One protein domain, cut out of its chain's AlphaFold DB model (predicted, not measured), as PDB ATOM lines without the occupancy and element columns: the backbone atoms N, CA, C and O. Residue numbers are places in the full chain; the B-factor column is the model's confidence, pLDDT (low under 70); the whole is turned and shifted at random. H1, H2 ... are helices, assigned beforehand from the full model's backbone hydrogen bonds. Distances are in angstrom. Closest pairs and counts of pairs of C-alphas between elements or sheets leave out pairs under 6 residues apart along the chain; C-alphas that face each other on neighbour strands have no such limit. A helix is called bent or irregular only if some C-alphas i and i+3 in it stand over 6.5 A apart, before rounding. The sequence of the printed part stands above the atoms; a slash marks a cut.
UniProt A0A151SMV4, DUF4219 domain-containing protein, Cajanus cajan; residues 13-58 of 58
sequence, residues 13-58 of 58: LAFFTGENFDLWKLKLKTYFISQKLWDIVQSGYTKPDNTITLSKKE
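AT A GLANCE: This is residues 13 to 58 of the 58 residues of the protein "DUF4219 domain-containing protein" of Cajanus cajan (UniProt A0A151SMV4). A long helix, H1, turns a corner of about a right angle into the short helix H2, and from there an arm sticks out, residues 42 to 58, with the one small helix H3 in it. Before H1, residues 13 to 20 make a loop that leads into the helix. The printed part has 46 residues with three named helices, in the order H1, H2, H3, and no named strand; the class is all helix. The whole is extended, with a radius of gyration of the C-alphas of 16.3 A and spans of 49 by 22 by 15 A, and the arm makes much of the length.

IN THESE COORDINATES: H1 is residues 21 to 34, 19.8 A from first to last C-alpha, beginning at C-alpha 21 at (162.097, 133.660, 113.262). H2 is residues 38 to 43, 8.6 A long, beginning at C-alpha 38 at (159.363, 116.849, 117.945). H3 is residues 51 to 54, 6.1 A long, ending at C-alpha 54 at (132.962, 112.750, 123.968); it is neither bent nor irregular, but only just: C-alphas 51 and 54 are 6.1 A apart.

HOW THE PARTS SIT: H1 and H2 are close but not clearly touching, with 2 pairs of C-alphas within 8 A. Their closest C-alphas are those of Phe 32 and Trp 38, 4.8 A apart. Their lines are about perpendicular, at 78 degrees. H3 is apart from H1 and from H2. In H1 and H2 every O i to N i+4 pair is within hydrogen-bond range; H3, with 4 residues, is too short for such a pair, and its 1 O i to N i+3 pair is not within range.

THE WHOLE: The two C-alphas farthest apart are those of Asn 20 and Glu 58, at 50.7 A. The printed part has no cut. The link from H1 to H2 is tight, and that from H2 to H3 is short, with 7 residues. Residues 17 to 22 stand free, and so do residues 42 to 58, of which 51 to 54 belong to H3. The mean pLDDT of the printed part is 75.7; residues 13 to 14 and 47 to 58 are under 70.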
ATOM      1  N   LEU A  13     159.136 128.902 127.327       66.38
ATOM      2  CA  LEU A  13     158.786 128.535 125.965       66.38
ATOM      3  C   LEU A  13     159.096 129.761 125.113       66.38
ATOM      4  O   LEU A  13     158.670 130.861 125.470       66.38
ATOM      5  N   ALA A  14     159.908 129.590 124.068       67.00
ATOM      6  CA  ALA A  14     160.375 130.712 123.269       67.00
ATOM      7  C   ALA A  14     159.152 131.526 122.816       67.00
ATOM      8  O   ALA A  14     158.351 131.057 122.011       67.00
ATOM      9  N   PHE A  15     158.965 132.711 123.395       73.00
ATOM     10  CA  PHE A  15     157.863 133.595 123.044       73.00
ATOM     11  C   PHE A  15     158.180 134.190 121.674       73.00
ATOM     12  O   PHE A  15     159.278 134.711 121.463       73.00
ATOM     13  N   PHE A  16     157.265 134.041 120.717       80.81
ATOM     14  CA  PHE A  16     157.479 134.548 119.368       80.81
ATOM     15  C   PHE A  16     157.153 136.041 119.330       80.81
ATOM     16  O   PHE A  16     155.992 136.422 119.435       80.81
ATOM     17  N   THR A  17     158.175 136.884 119.179       77.38
ATOM     18  CA  THR A  17     158.026 138.349 119.100       77.38
ATOM     19  C   THR A  17     157.869 138.868 117.668       77.38
ATOM     20  O   THR A  17     157.811 140.073 117.467       77.38
ATOM     21  N   GLY A  18     157.816 137.988 116.661       77.94
ATOM     22  CA  GLY A  18     157.744 138.368 115.243       77.94
ATOM     23  C   GLY A  18     159.102 138.626 114.581       77.94
ATOM     24  O   GLY A  18     159.217 138.518 113.364       77.94
ATOM     25  N   GLU A  19     160.149 138.883 115.364       82.38
ATOM     26  CA  GLU A  19     161.527 139.028 114.887       82.38
ATOM     27  C   GLU A  19     162.335 137.741 115.094       82.38
ATOM     28  O   GLU A  19     162.007 136.906 115.939       82.38
ATOM     29  N   ASN A  20     163.439 137.594 114.351       84.75
ATOM     30  CA  ASN A  20     164.390 136.489 114.516       84.75
ATOM     31  C   ASN A  20     163.733 135.096 114.440       84.75
ATOM     32  O   ASN A  20     164.027 134.207 115.245       84.75
ATOM     33  N   PHE A  21     162.846 134.904 113.456       86.00
ATOM     34  CA  PHE A  21     162.097 133.660 113.262       86.00
ATOM     35  C   PHE A  21     162.993 132.417 113.248       86.00
ATOM     36  O   PHE A  21     162.658 131.428 113.895       86.00
ATOM     37  N   ASP A  22     164.153 132.470 112.591       88.50
ATOM     38  CA  ASP A  22     165.090 131.343 112.546       88.50
ATOM     39  C   ASP A  22     165.628 130.964 113.929       88.50
ATOM     40  O   ASP A  22     165.662 129.784 114.284       88.50
ATOM     41  N   LEU A  23     165.985 131.955 114.753       87.38
ATOM     42  CA  LEU A  23     166.453 131.723 116.121       87.38
ATOM     43  C   LEU A  23     165.326 131.211 117.016       87.38
ATOM     44  O   LEU A  23     165.536 130.298 117.818       87.38
ATOM     45  N   TRP A  24     164.126 131.773 116.877       87.31
ATOM     46  CA  TRP A  24     162.945 131.308 117.597       87.31
ATOM     47  C   TRP A  24     162.616 129.853 117.238       87.31
ATOM     48  O   TRP A  24     162.477 129.009 118.124       87.31
ATOM     49  N   LYS A  25     162.591 129.534 115.942       86.56
ATOM     50  CA  LYS A  25     162.342 128.189 115.419       86.56
ATOM     51  C   LYS A  25     163.407 127.203 115.886       86.56
ATOM     52  O   LYS A  25     163.063 126.084 116.256       86.56
ATOM     53  N   LEU A  26     164.680 127.603 115.906       88.81
ATOM     54  CA  LEU A  26     165.771 126.771 116.411       88.81
ATOM     55  C   LEU A  26     165.589 126.457 117.901       88.81
ATOM     56  O   LEU A  26     165.668 125.294 118.290       88.81
ATOM     57  N   LYS A  27     165.281 127.467 118.726       86.94
ATOM     58  CA  LYS A  27     164.996 127.282 120.160       86.94
ATOM     59  C   LYS A  27     163.805 126.353 120.381       86.94
ATOM     60  O   LYS A  27     163.894 125.435 121.196       86.94
ATOM     61  N   LEU A  28     162.722 126.560 119.631       86.81
ATOM     62  CA  LEU A  28     161.527 125.726 119.687       86.81
ATOM     63  C   LEU A  28     161.867 124.275 119.314       86.81
ATOM     64  O   LEU A  28     161.591 123.358 120.080       86.81
ATOM     65  N   LYS A  29     162.548 124.061 118.185       87.50
ATOM     66  CA  LYS A  29     162.952 122.728 117.725       87.50
ATOM     67  C   LYS A  29     163.810 122.005 118.764       87.50
ATOM     68  O   LYS A  29     163.510 120.864 119.103       87.50
ATOM     69  N   THR A  30     164.823 122.669 119.318       88.31
ATOM     70  CA  THR A  30     165.683 122.095 120.365       88.31
ATOM     71  C   THR A  30     164.884 121.703 121.607       88.31
ATOM     72  O   THR A  30     165.057 120.599 122.114       88.31
ATOM     73  N   TYR A  31     163.971 122.561 122.071       85.62
ATOM     74  CA  TYR A  31     163.119 122.257 123.223       85.62
ATOM     75  C   TYR A  31     162.255 121.012 122.983       85.62
ATOM     76  O   TYR A  31     162.254 120.087 123.795       85.62
ATOM     77  N   PHE A  32     161.578 120.945 121.836       86.88
ATOM     78  CA  PHE A  32     160.725 119.809 121.485       86.88
ATOM     79  C   PHE A  32     161.518 118.510 121.289       86.88
ATOM     80  O   PHE A  32     161.026 117.444 121.657       86.88
ATOM     81  N   ILE A  33     162.743 118.574 120.759       87.12
ATOM     82  CA  ILE A  33     163.628 117.404 120.655       87.12
ATOM     83  C   ILE A  33     164.016 116.898 122.049       87.12
ATOM     84  O   ILE A  33     163.886 115.704 122.311       87.12
ATOM     85  N   SER A  34     164.415 117.787 122.965       86.94
ATOM     86  CA  SER A  34     164.773 117.416 124.344       86.94
ATOM     87  C   SER A  34     163.615 116.765 125.106       86.94
ATOM     88  O   SER A  34     163.838 115.891 125.938       86.94
ATOM     89  N   GLN A  35     162.375 117.156 124.798       84.69
ATOM     90  CA  GLN A  35     161.164 116.561 125.370       84.69
ATOM     91  C   GLN A  35     160.687 115.303 124.619       84.69
ATOM     92  O   GLN A  35     159.685 114.712 125.008       84.69
ATOM     93  N   LYS A  36     161.373 114.881 123.543       85.75
ATOM     94  CA  LYS A  36     160.931 113.815 122.619       85.75
ATOM     95  C   LYS A  36     159.534 114.059 122.021       85.75
ATOM     96  O   LYS A  36     158.829 113.120 121.676       85.75
ATOM     97  N   LEU A  37     159.148 115.327 121.874       85.62
ATOM     98  CA  LEU A  37     157.856 115.763 121.328       85.62
ATOM     99  C   LEU A  37     157.948 116.228 119.870       85.62
ATOM    100  O   LEU A  37     156.922 116.461 119.235       85.62
ATOM    101  N   TRP A  38     159.160 116.384 119.324       88.31
ATOM    102  CA  TRP A  38     159.363 116.849 117.945       88.31
ATOM    103  C   TRP A  38     158.688 115.951 116.899       88.31
ATOM    104  O   TRP A  38     158.234 116.447 115.872       88.31
ATOM    105  N   ASP A  39     158.562 114.656 117.191       85.50
ATOM    106  CA  ASP A  39     157.872 113.699 116.328       85.50
ATOM    107  C   ASP A  39     156.415 114.108 116.053       85.50
ATOM    108  O   ASP A  39     155.977 114.068 114.913       85.50
ATOM    109  N   ILE A  40     155.704 114.651 117.049       85.19
ATOM    110  CA  ILE A  40     154.316 115.126 116.903       85.19
ATOM    111  C   ILE A  40     154.245 116.326 115.952       85.19
ATOM    112  O   ILE A  40     153.344 116.434 115.123       85.19
ATOM    113  N   VAL A  41     155.217 117.238 116.058       83.12
ATOM    114  CA  VAL A  41     155.307 118.421 115.190       83.12
ATOM    115  C   VAL A  41     155.602 118.006 113.746       83.12
ATOM    116  O   VAL A  41     155.073 118.609 112.816       83.12
ATOM    117  N   GLN A  42     156.433 116.979 113.557       83.06
ATOM    118  CA  GLN A  42     156.864 116.502 112.245       83.06
ATOM    119  C   GLN A  42     155.840 115.583 111.568       83.06
ATOM    120  O   GLN A  42     155.607 115.715 110.370       83.06
ATOM    121  N   SER A  43     155.235 114.671 112.328       83.62
ATOM    122  CA  SER A  43     154.153 113.782 111.887       83.62
ATOM    123  C   SER A  43     152.896 114.578 111.517       83.62
ATOM    124  O   SER A  43     152.096 114.160 110.682       83.62
ATOM    125  N   GLY A  44     152.771 115.785 112.076       74.19
ATOM    126  CA  GLY A  44     151.590 116.613 111.941       74.19
ATOM    127  C   GLY A  44     150.493 116.131 112.883       74.19
ATOM    128  O   GLY A  44     150.461 114.990 113.339       74.19
ATOM    129  N   TYR A  45     149.577 117.035 113.212       71.38
ATOM    130  CA  TYR A  45     148.409 116.661 113.993       71.38
ATOM    131  C   TYR A  45     147.414 115.927 113.093       71.38
ATOM    132  O   TYR A  45     146.664 116.550 112.338       71.38
ATOM    133  N   THR A  46     147.377 114.603 113.186       71.88
ATOM    134  CA  THR A  46     146.251 113.822 112.679       71.88
ATOM    135  C   THR A  46     145.109 114.003 113.664       71.88
ATOM    136  O   THR A  46     145.187 113.559 114.811       71.88
ATOM    137  N   LYS A  47     144.051 114.698 113.234       68.25
ATOM    138  CA  LYS A  47     142.819 114.779 114.015       68.25
ATOM    139  C   LYS A  47     142.392 113.340 114.330       68.25
ATOM    140  O   LYS A  47     142.211 112.575 113.385       68.25
ATOM    141  N   PRO A  48     142.269 112.942 115.605       68.38
ATOM    142  CA  PRO A  48     141.772 111.615 115.915       68.38
ATOM    143  C   PRO A  48     140.348 111.516 115.357       68.38
ATOM    144  O   PRO A  48     139.511 112.374 115.647       68.38
ATOM    145  N   ASP A  49     140.072 110.479 114.562       65.62
ATOM    146  CA  ASP A  49     138.742 110.197 113.987       65.62
ATOM    147  C   ASP A  49     137.666 109.969 115.069       65.62
ATOM    148  O   ASP A  49     136.465 109.913 114.811       65.62
ATOM    149  N   ASN A  50     138.083 109.867 116.327       58.25
ATOM    150  CA  ASN A  50     137.260 109.517 117.464       58.25
ATOM    151  C   ASN A  50     136.694 110.772 118.149       58.25
ATOM    152  O   ASN A  50     136.942 111.017 119.327       58.25
ATOM    153  N   THR A  51     135.817 111.509 117.465       54.78
ATOM    154  CA  THR A  51     134.810 112.341 118.157       54.78
ATOM    155  C   THR A  51     133.767 111.489 118.906       54.78
ATOM    156  O   THR A  51     132.874 112.026 119.553       54.78
ATOM    157  N   ILE A  52     133.870 110.156 118.848       56.06
ATOM    158  CA  ILE A  52     132.895 109.208 119.406       56.06
ATOM    159  C   ILE A  52     133.045 109.034 120.934       56.06
ATOM    160  O   ILE A  52     132.095 108.627 121.597       56.06
ATOM    161  N   THR A  53     134.171 109.427 121.542       52.28
ATOM    162  CA  THR A  53     134.377 109.294 123.004       52.28
ATOM    163  C   THR A  53     134.193 110.603 123.784       52.28
ATOM    164  O   THR A  53     134.643 110.703 124.919       52.28
ATOM    165  N   LEU A  54     133.509 111.604 123.214       53.00
ATOM    166  CA  LEU A  54     132.962 112.750 123.968       53.00
ATOM    167  C   LEU A  54     131.421 112.761 123.943       53.00
ATOM    168  O   LEU A  54     130.786 113.806 124.028       53.00
ATOM    169  N   SER A  55     130.805 111.587 123.786       54.41
ATOM    170  CA  SER A  55     129.358 111.405 123.962       54.41
ATOM    171  C   SER A  55     129.020 110.027 124.542       54.41
ATOM    172  O   SER A  55     128.000 109.416 124.224       54.41
ATOM    173  N   LYS A  56     129.874 109.503 125.430       47.75
ATOM    174  CA  LYS A  56     129.441 108.424 126.319       47.75
ATOM    175  C   LYS A  56     128.619 109.054 127.450       47.75
ATOM    176  O   LYS A  56     129.192 109.526 128.423       47.75
ATOM    177  N   LYS A  57     127.302 109.126 127.206       49.00
ATOM    178  CA  LYS A  57     126.189 108.719 128.096       49.00
ATOM    179  C   LYS A  57     126.668 108.464 129.543       49.00
ATOM    180  O   LYS A  57     127.508 107.587 129.731       49.00
ATOM    181  N   GLU A  58     126.244 109.212 130.555       40.56
ATOM    182  CA  GLU A  58     124.869 109.435 131.044       40.56
ATOM    183  C   GLU A  58     124.721 110.792 131.752       40.56
ATOM    184  O   GLU A  58     125.726 111.274 132.324       40.56
TER     185      GLU A  58